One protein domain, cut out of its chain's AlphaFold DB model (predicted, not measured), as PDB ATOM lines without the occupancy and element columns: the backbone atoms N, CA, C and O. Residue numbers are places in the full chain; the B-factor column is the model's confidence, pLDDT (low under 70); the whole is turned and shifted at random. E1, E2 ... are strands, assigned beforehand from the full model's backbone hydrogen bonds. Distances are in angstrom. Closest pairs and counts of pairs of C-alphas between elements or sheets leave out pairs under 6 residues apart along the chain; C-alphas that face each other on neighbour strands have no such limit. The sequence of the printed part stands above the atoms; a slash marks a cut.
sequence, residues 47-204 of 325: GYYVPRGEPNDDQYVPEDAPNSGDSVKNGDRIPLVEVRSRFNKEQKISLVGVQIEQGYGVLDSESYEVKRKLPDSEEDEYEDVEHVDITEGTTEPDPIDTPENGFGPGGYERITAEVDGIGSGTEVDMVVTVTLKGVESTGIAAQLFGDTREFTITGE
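What this domain is: This is residues 47 to 204 of the 325 residues of an uncharacterized protein of Halorubrum aquaticum (UniProt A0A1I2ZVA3). Two sheets lie face to face as a sandwich, a twisted one of five strands, E2 E9 E8 E4 E6, and a smaller one of four, E1 E3 E7 E5, their strands crossing at 29 degrees. The long hairpin of E8 and E9 runs through the larger sheet, and long loops join several of the strands. The printed part has 158 residues, with no named helix and nine named strands, E1 to E9 in chain order; the larger sheet is mixed, the smaller antiparallel. The class is all strand, though under half of the residues, 68 of 158, are in named elements. The whole is compact, with a radius of gyration of the C-alphas of 15.4 A and spans of 49 by 35 by 25 A.

Where its parts are: In the larger sheet, E8 is residues 171 to 182, 35.9 A long, and E9 is residues 191 to 203, 36.1 A, ending at C-alpha 203 (162.352, 132.937, 161.129). E4, residues 93 to 102, is 25.5 A long and bends by 54 degrees at residue 96. E2 is residues 68 to 72, 12.2 A, and E6 residues 133 to 136, 10.3 A. In the smaller sheet, E1 is residues 47 to 49, 6.7 A, beginning at C-alpha 47 (143.036, 126.689, 143.375). E3, residues 77 to 85, is 23.3 A long and bends by 56 degrees at residue 80. E7 is residues 156 to 162, 20.1 A, and E5 residues 113 to 117, 13.3 A.

How they stand to each other: E8 and E9 are a hairpin, antiparallel, with N 176 and O 197 2.8 A apart. E4 is antiparallel to E8, with N 99 and O 177 at 2.8 A. The edge strands are parallel to their neighbours: E2 to E9, with N 72 and O 202 at 2.8 A, and E6 to E4, with N 98 and O 133 at 2.8 A. In the other sheet E3 is antiparallel to E7, N 80 and O 159 at 2.8 A, and to E1, N 49 and O 82 at 3.1 A. E5 is antiparallel to E7, N 115 and O 158 at 2.9 A. Between the sheets, the closest C-alphas of E3 and E8 are those of Leu 80 and Val 176, 7.3 A apart, and those of E4 and E7 are Leu 95 and Glu 157, 7.1 A. E2 and E6 are apart.

The domain as a whole: The two C-alphas farthest apart, those of Ser 168 and Ser 185, are 49.5 A apart. The printed part has no cut. The links E1 to E2, E5 to E6 and E6 to E7 are long. Mean pLDDT of the printed part is 77.5; residues 47 to 70, 123 to 124 and 189 to 195 are under 70.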
ATOM      1  N   GLY A  47     142.791 125.982 142.118       52.34
ATOM      2  CA  GLY A  47     143.036 126.689 143.375       52.34
ATOM      3  C   GLY A  47     144.509 126.604 143.748       52.34
ATOM      4  O   GLY A  47     145.082 125.526 143.635       52.34
ATOM      5  N   TYR A  48     145.083 127.712 144.208       54.44
ATOM      6  CA  TYR A  48     146.449 127.773 144.721       54.44
ATOM      7  C   TYR A  48     146.420 128.191 146.183       54.44
ATOM      8  O   TYR A  48     145.775 129.192 146.512       54.44
ATOM      9  N   TYR A  49     147.128 127.469 147.041       58.56
ATOM     10  CA  TYR A  49     147.259 127.847 148.442       58.56
ATOM     11  C   TYR A  49     148.610 127.437 149.015       58.56
ATOM     12  O   TYR A  49     149.276 126.567 148.467       58.56
ATOM     13  N   VAL A  50     149.015 128.087 150.101       54.66
ATOM     14  CA  VAL A  50     150.178 127.697 150.898       54.66
ATOM     15  C   VAL A  50     149.607 126.969 152.116       54.66
ATOM     16  O   VAL A  50     149.028 127.632 152.978       54.66
ATOM     17  N   PRO A  51     149.620 125.624 152.162       49.81
ATOM     18  CA  PRO A  51     149.196 124.918 153.362       49.81
ATOM     19  C   PRO A  51     150.047 125.357 154.565       49.81
ATOM     20  O   PRO A  51     151.197 125.755 154.419       49.81
ATOM     21  N   ARG A  52     149.503 125.287 155.774       54.03
ATOM     22  CA  ARG A  52     150.304 125.358 157.005       54.03
ATOM     23  C   ARG A  52     150.263 123.970 157.637       54.03
ATOM     24  O   ARG A  52     149.187 123.383 157.666       54.03
ATOM     25  N   GLY A  53     151.407 123.434 158.061       46.16
ATOM     26  CA  GLY A  53     151.518 122.077 158.612       46.16
ATOM     27  C   GLY A  53     151.269 120.926 157.618       46.16
ATOM     28  O   GLY A  53     150.893 121.111 156.454       46.16
ATOM     29  N   GLU A  54     151.485 119.698 158.092       44.03
ATOM     30  CA  GLU A  54     150.944 118.482 157.469       44.03
ATOM     31  C   GLU A  54     149.399 118.502 157.582       44.03
ATOM     32  O   GLU A  54     148.874 119.117 158.511       44.03
ATOM     33  N   PRO A  55     148.630 117.829 156.701       44.00
ATOM     34  CA  PRO A  55     147.155 117.808 156.760       44.00
ATOM     35  C   PRO A  55     146.553 117.384 158.114       44.00
ATOM     36  O   PRO A  55     145.388 117.671 158.375       44.00
ATOM     37  N   ASN A  56     147.356 116.734 158.963       47.69
ATOM     38  CA  ASN A  56     146.993 116.230 160.287       47.69
ATOM     39  C   ASN A  56     147.685 116.957 161.449       47.69
ATOM     40  O   ASN A  56     147.615 116.487 162.584       47.69
ATOM     41  N   ASP A  57     148.386 118.058 161.182       44.12
ATOM     42  CA  ASP A  57     148.913 118.915 162.237       44.12
ATOM     43  C   ASP A  57     147.788 119.816 162.773       44.12
ATOM     44  O   ASP A  57     146.960 120.330 162.016       44.12
ATOM     45  N   ASP A  58     147.791 120.071 164.080       41.38
ATOM     46  CA  ASP A  58     146.930 121.061 164.736       41.38
ATOM     47  C   ASP A  58     147.146 122.477 164.148       41.38
ATOM     48  O   ASP A  58     146.348 123.390 164.374       41.38
ATOM     49  N   GLN A  59     148.228 122.653 163.381       42.75
ATOM     50  CA  GLN A  59     148.578 123.843 162.610       42.75
ATOM     51  C   GLN A  59     147.984 123.902 161.192       42.75
ATOM     52  O   GLN A  59     148.298 124.848 160.467       42.75
ATOM     53  N   TYR A  60     147.121 122.964 160.775       50.75
ATOM     54  CA  TYR A  60     146.439 123.069 159.482       50.75
ATOM     55  C   TYR A  60     145.528 124.299 159.434       50.75
ATOM     56  O   TYR A  60     144.504 124.381 160.119       50.75
ATOM     57  N   VAL A  61     145.890 125.265 158.590       50.75
ATOM     58  CA  VAL A  61     145.134 126.507 158.428       50.75
ATOM     59  C   VAL A  61     144.380 126.510 157.085       50.75
ATOM     60  O   VAL A  61     144.993 126.289 156.039       50.75
ATOM     61  N   PRO A  62     143.051 126.747 157.098       44.72
ATOM     62  CA  PRO A  62     142.184 126.620 155.927       44.72
ATOM     63  C   PRO A  62     142.305 127.757 154.891       44.72
ATOM     64  O   PRO A  62     142.922 128.794 155.118       44.72
ATOM     65  N   GLU A  63     141.643 127.515 153.751       49.19
ATOM     66  CA  GLU A  63     141.605 128.228 152.456       49.19
ATOM     67  C   GLU A  63     141.443 129.769 152.489       49.19
ATOM     68  O   GLU A  63     141.674 130.436 151.480       49.19
ATOM     69  N   ASP A  64     141.034 130.348 153.616       41.69
ATOM     70  CA  ASP A  64     140.698 131.762 153.793       41.69
ATOM     71  C   ASP A  64     141.606 132.524 154.775       41.69
ATOM     72  O   ASP A  64     141.385 133.715 155.021       41.69
ATOM     73  N   ALA A  65     142.647 131.885 155.312       41.41
ATOM     74  CA  ALA A  65     143.579 132.560 156.206       41.41
ATOM     75  C   ALA A  65     144.571 133.470 155.456       41.41
ATOM     76  O   ALA A  65     145.043 133.132 154.371       41.41
ATOM     77  N   PRO A  66     144.916 134.644 156.016       35.91
ATOM     78  CA  PRO A  66     145.870 135.558 155.395       35.91
ATOM     79  C   PRO A  66     147.267 134.918 155.260       35.91
ATOM     80  O   PRO A  66     147.841 134.462 156.246       35.91
ATOM     81  N   ASN A  67     147.827 134.937 154.041       48.81
ATOM     82  CA  ASN A  67     149.170 134.453 153.656       48.81
ATOM     83  C   ASN A  67     150.327 135.293 154.247       48.81
ATOM     84  O   ASN A  67     151.166 135.809 153.514       48.81
ATOM     85  N   SER A  68     150.361 135.512 155.559       42.06
ATOM     86  CA  SER A  68     151.336 136.411 156.181       42.06
ATOM     87  C   SER A  68     151.711 135.937 157.584       42.06
ATOM     88  O   SER A  68     150.869 136.005 158.482       42.06
ATOM     89  N   GLY A  69     152.981 135.565 157.781       51.62
ATOM     90  CA  GLY A  69     153.653 135.713 159.080       51.62
ATOM     91  C   GLY A  69     153.838 134.463 159.941       51.62
ATOM     92  O   GLY A  69     153.851 134.600 161.164       51.62
ATOM     93  N   ASP A  70     153.977 133.269 159.361       59.81
ATOM     94  CA  ASP A  70     154.323 132.095 160.170       59.81
ATOM     95  C   ASP A  70     155.811 132.053 160.499       59.81
ATOM     96  O   ASP A  70     156.673 132.290 159.647       59.81
ATOM     97  N   SER A  71     156.085 131.731 161.761       73.88
ATOM     98  CA  SER A  71     157.423 131.459 162.257       73.88
ATOM     99  C   SER A  71     157.883 130.068 161.821       73.88
ATOM    100  O   SER A  71     157.230 129.090 162.176       73.88
ATOM    101  N   VAL A  72     159.017 129.978 161.131       80.06
ATOM    102  CA  VAL A  72     159.649 128.726 160.686       80.06
ATOM    103  C   VAL A  72     161.065 128.596 161.251       80.06
ATOM    104  O   VAL A  72     161.737 129.596 161.520       80.06
ATOM    105  N   LYS A  73     161.533 127.366 161.432       82.75
ATOM    106  CA  LYS A  73     162.893 127.024 161.866       82.75
ATOM    107  C   LYS A  73     163.667 126.383 160.719       82.75
ATOM    108  O   LYS A  73     163.090 125.832 159.789       82.75
ATOM    109  N   ASN A  74     164.994 126.406 160.821       82.06
ATOM    110  CA  ASN A  74     165.830 125.601 159.930       82.06
ATOM    111  C   ASN A  74     165.539 124.111 160.160       82.06
ATOM    112  O   ASN A  74     165.499 123.668 161.311       82.06
ATOM    113  N   GLY A  75     165.350 123.366 159.073       78.88
ATOM    114  CA  GLY A  75     164.906 121.974 159.075       78.88
ATOM    115  C   GLY A  75     163.386 121.787 158.994       78.88
ATOM    116  O   GLY A  75     162.927 120.656 158.825       78.88
ATOM    117  N   ASP A  76     162.589 122.857 159.099       82.06
ATOM    118  CA  ASP A  76     161.145 122.753 158.889       82.06
ATOM    119  C   ASP A  76     160.856 122.512 157.404       82.06
ATOM    120  O   ASP A  76     161.363 123.221 156.534       82.06
ATOM    121  N   ARG A  77     159.994 121.535 157.106       84.12
ATOM    122  CA  ARG A  77     159.490 121.304 155.750       84.12
ATOM    123  C   ARG A  77     158.200 122.083 155.548       84.12
ATOM    124  O   ARG A  77     157.180 121.776 156.164       84.12
ATOM    125  N   ILE A  78     158.241 123.073 154.666       80.88
ATOM    126  CA  ILE A  78     157.106 123.941 154.367       80.88
ATOM    127  C   ILE A  78     156.549 123.642 152.978       80.88
ATOM    128  O   ILE A  78     157.297 123.312 152.052       80.88
ATOM    129  N   PRO A  79     155.233 123.757 152.781       82.94
ATOM    130  CA  PRO A  79     154.671 123.746 151.450       82.94
ATOM    131  C   PRO A  79     154.804 125.135 150.822       82.94
ATOM    132  O   PRO A  79     154.579 126.154 151.466       82.94
ATOM    133  N   LEU A  80     155.171 125.173 149.547       83.19
ATOM    134  CA  LEU A  80     155.356 126.416 148.803       83.19
ATOM    135  C   LEU A  80     154.086 126.788 148.047       83.19
ATOM    136  O   LEU A  80     153.635 127.929 148.078       83.19
ATOM    137  N   VAL A  81     153.498 125.803 147.369       82.19
ATOM    138  CA  VAL A  81     152.251 125.936 146.621       82.19
ATOM    139  C   VAL A  81     151.555 124.581 146.621       82.19
ATOM    140  O   VAL A  81     152.175 123.552 146.361       82.19
ATOM    141  N   GLU A  82     150.251 124.574 146.846       82.44
ATOM    142  CA  GLU A  82     149.379 123.464 146.506       82.44
ATOM    143  C   GLU A  82     148.402 123.874 145.410       82.44
ATOM    144  O   GLU A  82     147.729 124.899 145.499       82.44
ATOM    145  N   VAL A  83     148.320 123.030 144.388       83.06
ATOM    146  CA  VAL A  83     147.460 123.170 143.227       83.06
ATOM    147  C   VAL A  83     146.323 122.165 143.322       83.06
ATOM    148  O   VAL A  83     146.544 120.960 143.246       83.06
ATOM    149  N   ARG A  84     145.084 122.648 143.407       83.88
ATOM    150  CA  ARG A  84     143.889 121.797 143.439       83.88
ATOM    151  C   ARG A  84     143.110 121.857 142.139       83.88
ATOM    152  O   ARG A  84     142.755 122.939 141.671       83.88
ATOM    153  N   SER A  85     142.741 120.690 141.619       83.62
ATOM    154  CA  SER A  85     141.852 120.577 140.467       83.62
ATOM    155  C   SER A  85     140.403 120.758 140.910       83.62
ATOM    156  O   SER A  85     139.871 119.999 141.728       83.62
ATOM    157  N   ARG A  86     139.751 121.781 140.356       76.94
ATOM    158  CA  ARG A  86     138.327 122.085 140.568       76.94
ATOM    159  C   ARG A  86     137.494 121.822 139.315       76.94
ATOM    160  O   ARG A  86     136.361 122.292 139.204       76.94
ATOM    161  N   PHE A  87     138.041 121.061 138.366       78.94
ATOM    162  CA  PHE A  87     137.250 120.513 137.272       78.94
ATOM    163  C   PHE A  87     136.131 119.630 137.828       78.94
ATOM    164  O   PHE A  87     136.207 119.099 138.931       78.94
ATOM    165  N   ASN A  88     135.057 119.505 137.063       73.44
ATOM    166  CA  ASN A  88     133.818 118.843 137.463       73.44
ATOM    167  C   ASN A  88     133.511 117.589 136.624       73.44
ATOM    168  O   ASN A  88     132.433 117.011 136.765       73.44
ATOM    169  N   LYS A  89     134.428 117.175 135.738       77.19
ATOM    170  CA  LYS A  89     134.355 115.933 134.943       77.19
ATOM    171  C   LYS A  89     135.748 115.302 134.821       77.19
ATOM    172  O   LYS A  89     136.663 115.695 135.521       77.19
ATOM    173  N   GLU A  90     135.926 114.347 133.914       81.00
ATOM    174  CA  GLU A  90     137.145 113.534 133.736       81.00
ATOM    175  C   GLU A  90     138.415 114.302 133.307       81.00
ATOM    176  O   GLU A  90     139.437 113.675 133.027       81.00
ATOM    177  N   GLN A  91     138.384 115.639 133.249       86.19
ATOM    178  CA  GLN A  91     139.564 116.433 132.926       86.19
ATOM    179  C   GLN A  91     140.651 116.269 133.983       86.19
ATOM    180  O   GLN A  91     140.376 116.373 135.180       86.19
ATOM    181  N   LYS A  92     141.895 116.093 133.532       87.25
ATOM    182  CA  LYS A  92     143.064 116.054 134.407       87.25
ATOM    183  C   LYS A  92     144.068 117.123 134.008       87.25
ATOM    184  O   LYS A  92     144.242 117.425 132.826       87.25
ATOM    185  N   ILE A  93     144.743 117.651 135.015       86.94
ATOM    186  CA  ILE A  93     145.876 118.562 134.875       86.94
ATOM    187  C   ILE A  93     147.088 117.974 135.583       86.94
ATOM    188  O   ILE A  93     146.947 117.096 136.430       86.94
ATOM    189  N   SER A  94     148.266 118.451 135.219       87.69
ATOM    190  CA  SER A  94     149.534 118.044 135.810       87.69
ATOM    191  C   SER A  94     150.391 119.280 136.027       87.69
ATOM    192  O   SER A  94     150.440 120.144 135.142       87.69
ATOM    193  N   LEU A  95     151.039 119.378 137.185       88.56
ATOM    194  CA  LEU A  95     152.152 120.293 137.386       88.56
ATOM    195  C   LEU A  95     153.311 119.808 136.524       88.56
ATOM    196  O   LEU A  95     153.674 118.636 136.557       88.56
ATOM    197  N   VAL A  96     153.844 120.699 135.693       88.75
ATOM    198  CA  VAL A  96     154.919 120.367 134.744       88.75
ATOM    199  C   VAL A  96     156.137 121.268 134.881       88.75
ATOM    200  O   VAL A  96     157.150 120.993 134.253       88.75
ATOM    201  N   GLY A  97     156.042 122.331 135.679       89.50
ATOM    202  CA  GLY A  97     157.167 123.207 135.973       89.50
ATOM    203  C   GLY A  97     156.885 124.107 137.170       89.50
ATOM    204  O   GLY A  97     155.742 124.524 137.379       89.50
ATOM    205  N   VAL A  98     157.924 124.414 137.934       90.12
ATOM    206  CA  VAL A  98     157.902 125.342 139.067       90.12
ATOM    207  C   VAL A  98     159.091 126.283 138.952       90.12
ATOM    208  O   VAL A  98     160.216 125.856 138.712       90.12
ATOM    209  N   GLN A  99     158.832 127.568 139.134       91.94
ATOM    210  CA  GLN A  99     159.832 128.619 139.177       91.94
ATOM    211  C   GLN A  99     159.757 129.320 140.530       91.94
ATOM    212  O   GLN A  99     158.701 129.820 140.910       91.94
ATOM    213  N   ILE A 100     160.871 129.383 141.250       91.94
ATOM    214  CA  ILE A 100     160.984 130.088 142.528       91.94
ATOM    215  C   ILE A 100     161.821 131.343 142.292       91.94
ATOM    216  O   ILE A 100     163.049 131.303 142.293       91.94
ATOM    217  N   GLU A 101     161.159 132.473 142.058       91.75
ATOM    218  CA  GLU A 101     161.797 133.735 141.671       91.75
ATOM    219  C   GLU A 101     162.460 134.456 142.849       91.75
ATOM    220  O   GLU A 101     163.448 135.169 142.664       91.75
ATOM    221  N   GLN A 102     161.918 134.286 144.059       91.12
ATOM    222  CA  GLN A 102     162.422 134.905 145.286       91.12
ATOM    223  C   GLN A 102     162.322 133.944 146.469       91.12
ATOM    224  O   GLN A 102     161.488 133.039 146.480       91.12
ATOM    225  N   GLY A 103     163.188 134.155 147.459       87.19
ATOM    226  CA  GLY A 103     163.187 133.393 148.706       87.19
ATOM    227  C   GLY A 103     163.870 132.022 148.639       87.19
ATOM    228  O   GLY A 103     164.133 131.428 149.676       87.19
ATOM    229  N   TYR A 104     164.282 131.561 147.455       90.88
ATOM    230  CA  TYR A 104     165.053 130.317 147.285       90.88
ATOM    231  C   TYR A 104     166.378 130.294 148.072       90.88
ATOM    232  O   TYR A 104     166.883 129.234 148.404       90.88
ATOM    233  N   GLY A 105     166.931 131.456 148.444       91.81
ATOM    234  CA  GLY A 105     168.137 131.538 149.275       91.81
ATOM    235  C   GLY A 105     167.964 131.085 150.731       91.81
ATOM    236  O   GLY A 105     168.965 131.037 151.442       91.81
ATOM    237  N   VAL A 106     166.731 130.804 151.172       90.56
ATOM    238  CA  VAL A 106     166.442 130.207 152.488       90.56
ATOM    239  C   VAL A 106     165.778 128.826 152.393       90.56
ATOM    240  O   VAL A 106     165.144 128.369 153.345       90.56
ATOM    241  N   LEU A 107     165.879 128.179 151.231       90.94
ATOM    242  CA  LEU A 107     165.397 126.824 150.994       90.94
ATOM    243  C   LEU A 107     166.577 125.913 150.656       90.94
ATOM    244  O   LEU A 107     167.521 126.334 149.985       90.94
ATOM    245  N   ASP A 108     166.510 124.655 151.079       91.12
ATOM    246  CA  ASP A 108     167.452 123.644 150.608       91.12
ATOM    247  C   ASP A 108     167.080 123.211 149.182       91.12
ATOM    248  O   ASP A 108     166.055 122.562 148.953       91.12
ATOM    249  N   SER A 109     167.944 123.542 148.220       88.00
ATOM    250  CA  SER A 109     167.751 123.233 146.799       88.00
ATOM    251  C   SER A 109     167.661 121.734 146.475       88.00
ATOM    252  O   SER A 109     167.135 121.366 145.426       88.00
ATOM    253  N   GLU A 110     168.162 120.856 147.351       90.00
ATOM    254  CA  GLU A 110     168.075 119.398 147.176       90.00
ATOM    255  C   GLU A 110     166.808 118.804 147.813       90.00
ATOM    256  O   GLU A 110     166.516 117.621 147.637       90.00
ATOM    257  N   SER A 111     166.036 119.617 148.540       89.44
ATOM    258  CA  SER A 111     164.902 119.165 149.350       89.44
ATOM    259  C   SER A 111     163.543 119.272 148.656       89.44
ATOM    260  O   SER A 111     162.536 118.840 149.233       89.44
ATOM    261  N   TYR A 112     163.501 119.866 147.458       91.69
ATOM    262  CA  TYR A 112     162.261 120.092 146.731       91.69
ATOM    263  C   TYR A 112     161.559 118.776 146.405       91.69
ATOM    264  O   TYR A 112     162.125 117.883 145.776       91.69
ATOM    265  N   GLU A 113     160.289 118.685 146.785       90.50
ATOM    266  CA  GLU A 113     159.449 117.526 146.504       90.50
ATOM    267  C   GLU A 113     158.111 117.978 145.929       90.50
ATOM    268  O   GLU A 113     157.509 118.950 146.392       90.50
ATOM    269  N   VAL A 114     157.611 117.228 144.946       90.69
ATOM    270  CA  VAL A 114     156.231 117.350 144.480       90.69
ATOM    271  C   VAL A 114     155.484 116.083 144.835       90.69
ATOM    272  O   VAL A 114     155.890 114.985 144.463       90.69
ATOM    273  N   LYS A 115     154.360 116.249 145.528       89.94
ATOM    274  CA  LYS A 115     153.505 115.148 145.963       89.94
ATOM    275  C   LYS A 115     152.093 115.310 145.435       89.94
ATOM    276  O   LYS A 115     151.537 116.407 145.485       89.94
ATOM    277  N   ARG A 116     151.489 114.222 144.966       89.94
ATOM    278  CA  ARG A 116     150.103 114.180 144.490       89.94
ATOM    279  C   ARG A 116     149.217 113.449 145.485       89.94
ATOM    280  O   ARG A 116     149.598 112.403 145.992       89.94
ATOM    281  N   LYS A 117     147.993 113.945 145.662       88.62
ATOM    282  CA  LYS A 117     146.889 113.193 146.262       88.62
ATOM    283  C   LYS A 117     145.725 113.080 145.287       88.62
ATOM    284  O   LYS A 117     145.283 114.074 144.701       88.62
ATOM    285  N   LEU A 118     145.211 111.865 145.117       87.31
ATOM    286  CA  LEU A 118     144.019 111.599 144.317       87.31
ATOM    287  C   LEU A 118     142.763 111.641 145.206       87.31
ATOM    288  O   LEU A 118     142.843 111.373 146.402       87.31
ATOM    289  N   PRO A 119     141.585 111.978 144.652       79.56
ATOM    290  CA  PRO A 119     140.353 112.112 145.438       79.56
ATOM    291  C   PRO A 119     139.897 110.805 146.108       79.56
ATOM    292  O   PRO A 119     139.214 110.862 147.125       79.56
ATOM    293  N   ASP A 120     140.268 109.655 145.536       79.88
ATOM    294  CA  ASP A 120     139.912 108.320 146.033       79.88
ATOM    295  C   ASP A 120     141.058 107.648 146.819       79.88
ATOM    296  O   ASP A 120     140.945 106.476 147.181       79.88
ATOM    297  N   SER A 121     142.168 108.361 147.054       78.69
ATOM    298  CA  SER A 121     143.262 107.892 147.914       78.69
ATOM    299  C   SER A 121     142.795 107.789 149.368       78.69
ATOM    300  O   SER A 121     141.878 108.508 149.781       78.69
ATOM    301  N   GLU A 122     143.434 106.923 150.167       74.88
ATOM    302  CA  GLU A 122     143.214 106.945 151.619       74.88
ATOM    303  C   GLU A 122     143.521 108.344 152.183       74.88
ATOM    304  O   GLU A 122     144.233 109.137 151.557       74.88
ATOM    305  N   GLU A 123     142.945 108.670 153.348       61.31
ATOM    306  CA  GLU A 123     142.817 110.047 153.851       61.31
ATOM    307  C   GLU A 123     144.148 110.810 154.003       61.31
ATOM    308  O   GLU A 123     144.099 112.028 154.108       61.31
ATOM    309  N   ASP A 124     145.312 110.169 153.837       63.50
ATOM    310  CA  ASP A 124     146.656 110.759 153.939       63.50
ATOM    311  C   ASP A 124     147.670 110.261 152.895       63.50
ATOM    312  O   ASP A 124     148.869 110.512 153.015       63.50
ATOM    313  N   GLU A 125     147.232 109.536 151.866       77.50
ATOM    314  CA  GLU A 125     148.174 108.927 150.927       77.50
ATOM    315  C   GLU A 125     148.590 109.922 149.836       77.50
ATOM    316  O   GLU A 125     147.809 110.271 148.947       77.50
ATOM    317  N   TYR A 126     149.842 110.370 149.923       83.69
ATOM    318  CA  TYR A 126     150.515 111.130 148.881       83.69
ATOM    319  C   TYR A 126     151.497 110.245 148.118       83.69
ATOM    320  O   TYR A 126     152.230 109.460 148.720       83.69
ATOM    321  N   GLU A 127     151.555 110.429 146.803       87.75
ATOM    322  CA  GLU A 127     152.547 109.801 145.929       87.75
ATOM    323  C   GLU A 127     153.549 110.837 145.408       87.75
ATOM    324  O   GLU A 127     153.175 111.975 145.111       87.75
ATOM    325  N   ASP A 128     154.818 110.445 145.287       87.75
ATOM    326  CA  ASP A 128     155.861 111.301 144.721       87.75
ATOM    327  C   ASP A 128     155.660 111.496 143.212       87.75
ATOM    328  O   ASP A 128     155.278 110.580 142.473       87.75
ATOM    329  N   VAL A 129     155.940 112.710 142.743       87.12
ATOM    330  CA  VAL A 129     155.826 113.110 141.340       87.12
ATOM    331  C   VAL A 129     157.207 113.506 140.818       87.12
ATOM    332  O   VAL A 129     157.655 114.631 141.002       87.12
ATOM    333  N   GLU A 130     157.882 112.585 140.128       80.69
ATOM    334  CA  GLU A 130     159.273 112.779 139.669       80.69
ATOM    335  C   GLU A 130     159.414 113.654 138.409       80.69
ATOM    336  O   GLU A 130     160.521 113.965 137.981       80.69
ATOM    337  N   HIS A 131     158.308 114.019 137.760       74.56
ATOM    338  CA  HIS A 131     158.338 114.606 136.417       74.56
ATOM    339  C   HIS A 131     158.368 116.144 136.405       74.56
ATOM    340  O   HIS A 131     158.346 116.749 135.336       74.56
ATOM    341  N   VAL A 132     158.364 116.804 137.561       85.12
ATOM    342  CA  VAL A 132     158.271 118.270 137.630       85.12
ATOM    343  C   VAL A 132     159.657 118.895 137.650       85.12
ATOM    344  O   VAL A 132     160.442 118.618 138.552       85.12
ATOM    345  N   ASP A 133     159.936 119.773 136.685       88.81
ATOM    346  CA  ASP A 133     161.153 120.585 136.699       88.81
ATOM    347  C   ASP A 133     160.985 121.785 137.644       88.81
ATOM    348  O   ASP A 133     159.982 122.504 137.575       88.81
ATOM    349  N   ILE A 134     161.951 121.989 138.539       90.69
ATOM    350  CA  ILE A 134     161.938 123.054 139.548       90.69
ATOM    351  C   ILE A 134     163.190 123.898 139.348       90.69
ATOM    352  O   ILE A 134     164.311 123.403 139.422       90.69
ATOM    353  N   THR A 135     162.991 125.189 139.104       92.06
ATOM    354  CA  THR A 135     164.068 126.139 138.818       92.06
ATOM    355  C   THR A 135     164.026 127.322 139.772       92.06
ATOM    356  O   THR A 135     162.962 127.794 140.172       92.06
ATOM    357  N   GLU A 136     165.205 127.817 140.137       92.94
ATOM    358  CA  GLU A 136     165.369 128.982 141.004       92.94
ATOM    359  C   GLU A 136     165.755 130.231 140.200       92.94
ATOM    360  O   GLU A 136     166.466 130.179 139.187       92.94
ATOM    361  N   GLY A 137     165.316 131.388 140.687       89.25
ATOM    362  CA  GLY A 137     165.559 132.690 140.085       89.25
ATOM    363  C   GLY A 137     164.673 132.966 138.870       89.25
ATOM    364  O   GLY A 137     163.502 132.604 138.805       89.25
ATOM    365  N   THR A 138     165.227 133.674 137.886       84.25
ATOM    366  CA  THR A 138     164.462 134.171 136.728       84.25
ATOM    367  C   THR A 138     164.431 133.200 135.548       84.25
ATOM    368  O   THR A 138     164.006 133.586 134.461       84.25
ATOM    369  N   THR A 139     164.971 131.994 135.709       83.69
ATOM    370  CA  THR A 139     164.977 130.983 134.648       83.69
ATOM    371  C   THR A 139     163.627 130.288 134.656       83.69
ATOM    372  O   THR A 139     163.228 129.772 135.691       83.69
ATOM    373  N   GLU A 140     162.926 130.293 133.527       82.94
ATOM    374  CA  GLU A 140     161.714 129.485 133.383       82.94
ATOM    375  C   GLU A 140     162.108 127.995 133.334       82.94
ATOM    376  O   GLU A 140     163.097 127.667 132.669       82.94
ATOM    377  N   PRO A 141     161.369 127.099 134.015       84.88
ATOM    378  CA  PRO A 141     161.607 125.659 133.946       84.88
ATOM    379  C   PRO A 141     161.348 125.155 132.529       84.88
ATOM    380  O   PRO A 141     160.543 125.751 131.815       84.88
ATOM    381  N   ASP A 142     161.971 124.046 132.135       83.25
ATOM    382  CA  ASP A 142     161.678 123.369 130.869       83.25
ATOM    383  C   ASP A 142     160.435 122.479 131.073       83.25
ATOM    384  O   ASP A 142     160.552 121.351 131.565       83.25
ATOM    385  N   PRO A 143     159.208 122.940 130.745       73.00
ATOM    386  CA  PRO A 143     158.020 122.208 131.137       73.00
ATOM    387  C   PRO A 143     157.881 120.948 130.291       73.00
ATOM    388  O   PRO A 143     158.007 120.987 129.065       73.00
ATOM    389  N   ILE A 144     157.476 119.844 130.916       77.19
ATOM    390  CA  ILE A 144     157.092 118.644 130.168       77.19
ATOM    391  C   ILE A 144     155.995 118.990 129.165       77.19
ATOM    392  O   ILE A 144     154.987 119.602 129.512       77.19
ATOM    393  N   ASP A 145     156.177 118.607 127.903       74.50
ATOM    394  CA  ASP A 145     155.213 118.923 126.847       74.50
ATOM    395  C   ASP A 145     153.930 118.114 126.921       74.50
ATOM    396  O   ASP A 145     152.851 118.646 126.667       74.50
ATOM    397  N   THR A 146     154.047 116.856 127.332       78.94
ATOM    398  CA  THR A 146     152.939 115.906 127.294       78.94
ATOM    399  C   THR A 146     152.938 115.095 128.586       78.94
ATOM    400  O   THR A 146     153.572 114.041 128.642       78.94
ATOM    401  N   PRO A 147     152.311 115.590 129.668       82.88
ATOM    402  CA  PRO A 147     152.256 114.834 130.910       82.88
ATOM    403  C   PRO A 147     151.393 113.582 130.715       82.88
ATOM    404  O   PRO A 147     150.245 113.671 130.277       82.88
ATOM    405  N   GLU A 148     151.939 112.415 131.058       79.12
ATOM    406  CA  GLU A 148     151.213 111.136 130.999       79.12
ATOM    407  C   GLU A 148     150.256 110.969 132.188       79.12
ATOM    408  O   GLU A 148     149.195 110.353 132.070       79.12
ATOM    409  N   ASN A 149     150.617 111.565 133.329       82.75
ATOM    410  CA  ASN A 149     149.899 111.465 134.592       82.75
ATOM    411  C   ASN A 149     149.512 112.847 135.119       82.75
ATOM    412  O   ASN A 149     150.186 113.848 134.871       82.75
ATOM    413  N   GLY A 150     148.423 112.887 135.878       86.88
ATOM    414  CA  GLY A 150     147.914 114.100 136.491       86.88
ATOM    415  C   GLY A 150     146.701 113.813 137.363       86.88
ATOM    416  O   GLY A 150     146.255 112.670 137.497       86.88
ATOM    417  N   PHE A 151     146.136 114.869 137.926       88.06
ATOM    418  CA  PHE A 151     145.065 114.807 138.904       88.06
ATOM    419  C   PHE A 151     143.768 115.404 138.345       88.06
ATOM    420  O   PHE A 151     143.745 116.441 137.675       88.06
ATOM    421  N   GLY A 152     142.673 114.683 138.583       86.06
ATOM    422  CA  GLY A 152     141.316 115.067 138.192       86.06
ATOM    423  C   GLY A 152     140.566 115.792 139.314       86.06
ATOM    424  O   GLY A 152     141.189 116.201 140.293       86.06
ATOM    425  N   PRO A 153     139.236 115.952 139.196       85.19
ATOM    426  CA  PRO A 153     138.397 116.623 140.189       85.19
ATOM    427  C   PRO A 153     138.691 116.196 141.624       85.19
ATOM    428  O   PRO A 153     138.648 115.010 141.938       85.19
ATOM    429  N   GLY A 154     138.956 117.160 142.504       80.19
ATOM    430  CA  GLY A 154     139.187 116.894 143.925       80.19
ATOM    431  C   GLY A 154     140.601 116.425 144.275       80.19
ATOM    432  O   GLY A 154     140.950 116.493 145.449       80.19
ATOM    433  N   GLY A 155     141.417 116.036 143.292       86.69
ATOM    434  CA  GLY A 155     142.842 115.789 143.491       86.69
ATOM    435  C   GLY A 155     143.655 117.082 143.548       86.69
ATOM    436  O   GLY A 155     143.185 118.160 143.151       86.69
ATOM    437  N   TYR A 156     144.888 116.962 144.023       87.12
ATOM    438  CA  TYR A 156     145.820 118.075 144.125       87.12
ATOM    439  C   TYR A 156     147.280 117.621 144.056       87.12
ATOM    440  O   TYR A 156     147.598 116.466 144.338       87.12
ATOM    441  N   GLU A 157     148.155 118.548 143.682       88.88
ATOM    442  CA  GLU A 157     149.612 118.407 143.727       88.88
ATOM    443  C   GLU A 157     150.204 119.531 144.577       88.88
ATOM    444  O   GLU A 157     149.797 120.686 144.459       88.88
ATOM    445  N   ARG A 158     151.152 119.195 145.449       86.94
ATOM    446  CA  ARG A 158     151.776 120.102 146.413       86.94
ATOM    447  C   ARG A 158     153.282 120.092 146.226       86.94
ATOM    448  O   ARG A 158     153.875 119.022 146.153       86.94
ATOM    449  N   ILE A 159     153.874 121.278 146.208       87.62
ATOM    450  CA  ILE A 159     155.320 121.482 146.221       87.62
ATOM    451  C   ILE A 159     155.738 121.786 147.657       87.62
ATOM    452  O   ILE A 159     155.141 122.662 148.290       87.62
ATOM    453  N   THR A 160     156.748 121.089 148.166       87.50
ATOM    454  CA  THR A 160     157.335 121.327 149.490       87.50
ATOM    455  C   THR A 160     158.846 121.502 149.396       87.50
ATOM    456  O   THR A 160     159.472 121.059 148.435       87.50
ATOM    457  N   ALA A 161     159.420 122.176 150.389       89.12
ATOM    458  CA  ALA A 161     160.858 122.362 150.543       89.12
ATOM    459  C   ALA A 161     161.220 122.445 152.030       89.12
ATOM    460  O   ALA A 161     160.399 122.854 152.853       89.12
ATOM    461  N   GLU A 162     162.442 122.062 152.367       87.94
ATOM    462  CA  GLU A 162     163.037 122.294 153.679       87.94
ATOM    463  C   GLU A 162     163.604 123.715 153.757       87.94
ATOM    464  O   GLU A 162     164.232 124.206 152.817       87.94
ATOM    465  N   VAL A 163     163.359 124.386 154.881       87.12
ATOM    466  CA  VAL A 163     163.915 125.705 155.182       87.12
ATOM    467  C   VAL A 163     165.348 125.541 155.677       87.12
ATOM    468  O   VAL A 163     165.588 124.833 156.657       87.12
ATOM    469  N   ASP A 164     166.290 126.253 155.064       89.62
ATOM    470  CA  ASP A 164     167.686 126.306 155.503       89.62
ATOM    471  C   ASP A 164     168.233 127.735 155.437       89.62
ATOM    472  O   ASP A 164     167.971 128.486 154.508       89.62
ATOM    473  N   GLY A 165     169.014 128.141 156.433       83.31
ATOM    474  CA  GLY A 165     169.646 129.458 156.472       83.31
ATOM    475  C   GLY A 165     168.751 130.645 156.861       83.31
ATOM    476  O   GLY A 165     169.206 131.787 156.745       83.31
ATOM    477  N   ILE A 166     167.532 130.438 157.378       84.00
ATOM    478  CA  ILE A 166     166.717 131.546 157.905       84.00
ATOM    479  C   ILE A 166     167.176 131.957 159.316       84.00
ATOM    480  O   ILE A 166     167.429 131.131 160.198       84.00
ATOM    481  N   GLY A 167     167.317 133.268 159.530       81.62
ATOM    482  CA  GLY A 167     167.687 133.854 160.823       81.62
ATOM    483  C   GLY A 167     166.477 134.174 161.706       81.62
ATOM    484  O   GLY A 167     165.397 134.463 161.204       81.62
ATOM    485  N   SER A 168     166.676 134.180 163.028       83.38
ATOM    486  CA  SER A 168     165.648 134.540 164.021       83.38
ATOM    487  C   SER A 168     165.050 135.927 163.753       83.38
ATOM    488  O   SER A 168     165.786 136.913 163.664       83.38
ATOM    489  N   GLY A 169     163.722 136.003 163.625       79.00
ATOM    490  CA  GLY A 169     162.978 137.237 163.352       79.00
ATOM    491  C   GLY A 169     163.163 137.807 161.941       79.00
ATOM    492  O   GLY A 169     162.656 138.891 161.661       79.00
ATOM    493  N   THR A 170     163.893 137.119 161.059       85.12
ATOM    494  CA  THR A 170     164.088 137.546 159.671       85.12
ATOM    495  C   THR A 170     162.841 137.235 158.858       85.12
ATOM    496  O   THR A 170     162.413 136.086 158.816       85.12
ATOM    497  N   GLU A 171     162.292 138.237 158.178       87.38
ATOM    498  CA  GLU A 171     161.218 138.060 157.198       87.38
ATOM    499  C   GLU A 171     161.808 137.833 155.802       87.38
ATOM    500  O   GLU A 171     162.753 138.521 155.401       87.38
ATOM    501  N   VAL A 172     161.257 136.865 155.067       86.12
ATOM    502  CA  VAL A 172     161.653 136.552 153.691       86.12
ATOM    503  C   VAL A 172     160.414 136.414 152.820       86.12
ATOM    504  O   VAL A 172     159.530 135.606 153.106       86.12
ATOM    505  N   ASP A 173     160.382 137.195 151.741       86.81
ATOM    506  CA  ASP A 173     159.351 137.105 150.715       86.81
ATOM    507  C   ASP A 173     159.671 135.971 149.735       86.81
ATOM    508  O   ASP A 173     160.782 135.847 149.210       86.81
ATOM    509  N   MET A 174     158.660 135.148 149.486       83.38
ATOM    510  CA  MET A 174     158.667 134.013 148.579       83.38
ATOM    511  C   MET A 174     157.830 134.367 147.357       83.38
ATOM    512  O   MET A 174     156.700 134.835 147.500       83.38
ATOM    513  N   VAL A 175     158.360 134.105 146.163       87.06
ATOM    514  CA  VAL A 175     157.636 134.286 144.898       87.06
ATOM    515  C   VAL A 175     157.765 133.007 144.084       87.06
ATOM    516  O   VAL A 175     158.868 132.647 143.677       87.06
ATOM    517  N   VAL A 176     156.648 132.308 143.879       86.31
ATOM    518  CA  VAL A 176     156.601 130.994 143.226       86.31
ATOM    519  C   VAL A 176     155.606 131.017 142.074       86.31
ATOM    520  O   VAL A 176     154.410 131.212 142.277       86.31
ATOM    521  N   THR A 177     156.086 130.766 140.866       86.50
ATOM    522  CA  THR A 177     155.281 130.639 139.653       86.50
ATOM    523  C   THR A 177     155.205 129.166 139.269       86.50
ATOM    524  O   THR A 177     156.206 128.455 139.273       86.50
ATOM    525  N   VAL A 178     154.016 128.667 138.941       86.69
ATOM    526  CA  VAL A 178     153.823 127.259 138.559       86.69
ATOM    527  C   VAL A 178     153.292 127.147 137.140       86.69
ATOM    528  O   VAL A 178     152.568 128.011 136.665       86.69
ATOM    529  N   THR A 179     153.619 126.063 136.449       86.56
ATOM    530  CA  THR A 179     153.128 125.774 135.100       86.56
ATOM    531  C   THR A 179     152.328 124.485 135.113       86.56
ATOM    532  O   THR A 179     152.812 123.442 135.553       86.56
ATOM    533  N   LEU A 180     151.102 124.549 134.597       85.56
ATOM    534  CA  LEU A 180     150.197 123.412 134.503       85.56
ATOM    535  C   LEU A 180     149.940 123.063 133.039       85.56
ATOM    536  O   LEU A 180     149.856 123.926 132.162       85.56
ATOM    537  N   LYS A 181     149.751 121.780 132.755       85.31
ATOM    538  CA  LYS A 181     149.278 121.322 131.443       85.31
ATOM    539  C   LYS A 181     148.149 120.320 131.607       85.31
ATOM    540  O   LYS A 181     148.077 119.587 132.592       85.31
ATOM    541  N   GLY A 182     147.236 120.321 130.641       85.50
ATOM    542  CA  GLY A 182     146.237 119.268 130.523       85.50
ATOM    543  C   GLY A 182     146.880 117.930 130.173       85.50
ATOM    544  O   GLY A 182     147.836 117.883 129.403       85.50
ATOM    545  N   VAL A 183     146.338 116.846 130.721       84.69
ATOM    546  CA  VAL A 183     146.732 115.486 130.330       84.69
ATOM    547  C   VAL A 183     146.021 115.124 129.027       84.69
ATOM    548  O   VAL A 183     144.807 115.341 128.894       84.69
ATOM    549  N   GLU A 184     146.750 114.558 128.064       81.56
ATOM    550  CA  GLU A 184     146.184 114.161 126.772       81.56
ATOM    551  C   GLU A 184     144.953 113.263 126.929       81.56
ATOM    552  O   GLU A 184     144.818 112.479 127.865       81.56
ATOM    553  N   SER A 185     144.021 113.372 125.981       76.12
ATOM    554  CA  SER A 185     142.770 112.598 125.965       76.12
ATOM    555  C   SER A 185     141.808 112.852 127.138       76.12
ATOM    556  O   SER A 185     140.728 112.268 127.153       76.12
ATOM    557  N   THR A 186     142.120 113.768 128.066       78.56
ATOM    558  CA  THR A 186     141.208 114.150 129.167       78.56
ATOM    559  C   THR A 186     140.354 115.384 128.856       78.56
ATOM    560  O   THR A 186     139.495 115.782 129.638       78.56
ATOM    561  N   GLY A 187     140.538 115.985 127.675       70.56
ATOM    562  CA  GLY A 187     139.730 117.113 127.197       70.56
ATOM    563  C   GLY A 187     140.290 118.500 127.527       70.56
ATOM    564  O   GLY A 187     139.621 119.491 127.238       70.56
ATOM    565  N   ILE A 188     141.507 118.584 128.075       70.19
ATOM    566  CA  ILE A 188     142.286 119.823 128.198       70.19
ATOM    567  C   ILE A 188     143.504 119.697 127.282       70.19
ATOM    568  O   ILE A 188     144.394 118.903 127.546       70.19
ATOM    569  N   ALA A 189     143.528 120.470 126.196       60.22
ATOM    570  CA  ALA A 189     144.645 120.495 125.243       60.22
ATOM    571  C   ALA A 189     145.548 121.731 125.411       60.22
ATOM    572  O   ALA A 189     146.449 121.949 124.608       60.22
ATOM    573  N   ALA A 190     145.267 122.581 126.401       62.03
ATOM    574  CA  ALA A 190     145.970 123.841 126.598       62.03
ATOM    575  C   ALA A 190     147.012 123.734 127.715       62.03
ATOM    576  O   ALA A 190     146.771 123.099 128.747       62.03
ATOM    577  N   GLN A 191     148.135 124.427 127.519       61.78
ATOM    578  CA  GLN A 191     148.985 124.853 128.621       61.78
ATOM    579  C   GLN A 191     148.217 125.877 129.452       61.78
ATOM    580  O   GLN A 191     147.711 126.874 128.935       61.78
ATOM    581  N   LEU A 192     148.091 125.580 130.735       63.22
ATOM    582  CA  LEU A 192     147.519 126.455 131.737       63.22
ATOM    583  C   LEU A 192     148.713 127.104 132.435       63.22
ATOM    584  O   LEU A 192     149.367 126.481 133.268       63.22
ATOM    585  N   PHE A 193     149.045 128.337 132.060       59.78
ATOM    586  CA  PHE A 193     150.017 129.099 132.840       59.78
ATOM    587  C   PHE A 193     149.448 129.251 134.244       59.78
ATOM    588  O   PHE A 193     148.321 129.726 134.407       59.78
ATOM    589  N   GLY A 194     150.176 128.725 135.223       59.34
ATOM    590  CA  GLY A 194     149.771 128.875 136.598       59.34
ATOM    591  C   GLY A 194     150.090 130.274 137.087       59.34
ATOM    592  O   GLY A 194     150.895 131.003 136.514       59.34
ATOM    593  N   ASP A 195     149.358 130.660 138.114       66.81
ATOM    594  CA  ASP A 195     149.440 131.981 138.713       66.81
ATOM    595  C   ASP A 195     150.719 132.104 139.555       66.81
ATOM    596  O   ASP A 195     151.144 131.126 140.181       66.81
ATOM    597  N   THR A 196     151.312 133.297 139.604       74.94
ATOM    598  CA  THR A 196     152.427 133.596 140.512       74.94
ATOM    599  C   THR A 196     151.888 133.773 141.928       74.94
ATOM    600  O   THR A 196     150.876 134.442 142.155       74.94
ATOM    601  N   ARG A 197     152.546 133.148 142.903       73.75
ATOM    602  CA  ARG A 197     152.170 133.176 144.316       73.75
ATOM    603  C   ARG A 197     153.229 133.892 145.125       73.75
ATOM    604  O   ARG A 197     154.389 133.504 145.098       73.75
ATOM    605  N   GLU A 198     152.788 134.895 145.875       79.75
ATOM    606  CA  GLU A 198     153.626 135.668 146.785       79.75
ATOM    607  C   GLU A 198     153.172 135.435 148.232       79.75
ATOM    608  O   GLU A 198     151.970 135.486 148.527       79.75
ATOM    609  N   PHE A 199     154.117 135.153 149.126       76.25
ATOM    610  CA  PHE A 199     153.877 135.021 150.567       76.25
ATOM    611  C   PHE A 199     155.158 135.297 151.360       76.25
ATOM    612  O   PHE A 199     156.248 135.234 150.806       76.25
ATOM    613  N   THR A 200     155.037 135.574 152.658       81.62
ATOM    614  CA  THR A 200     156.186 135.881 153.527       81.62
ATOM    615  C   THR A 200     156.297 134.847 154.641       81.62
ATOM    616  O   THR A 200     155.312 134.580 155.340       81.62
ATOM    617  N   ILE A 201     157.502 134.307 154.838       80.12
ATOM    618  CA  ILE A 201     157.864 133.477 155.996       80.12
ATOM    619  C   ILE A 201     158.718 134.290 156.968       80.12
ATOM    620  O   ILE A 201     159.417 135.221 156.570       80.12
ATOM    621  N   THR A 202     158.660 133.966 158.257       82.81
ATOM    622  CA  THR A 202     159.461 134.631 159.290       82.81
ATOM    623  C   THR A 202     160.283 133.595 160.038       82.81
ATOM    624  O   THR A 202     159.753 132.569 160.435       82.81
ATOM    625  N   GLY A 203     161.571 133.828 160.274       81.94
ATOM    626  CA  GLY A 203     162.352 132.937 161.129       81.94
ATOM    627  C   GLY A 203     161.845 132.998 162.569       81.94
ATOM    628  O   GLY A 203     161.649 134.087 163.117       81.94
ATOM    629  N   GLU A 204     161.629 131.845 163.198       81.81
ATOM    630  CA  GLU A 204     161.156 131.776 164.578       81.81
ATOM    631  C   GLU A 204     162.069 132.586 165.500       81.81
ATOM    632  O   GLU A 204     163.298 132.488 165.457       81.81
TER     633      GLU A 204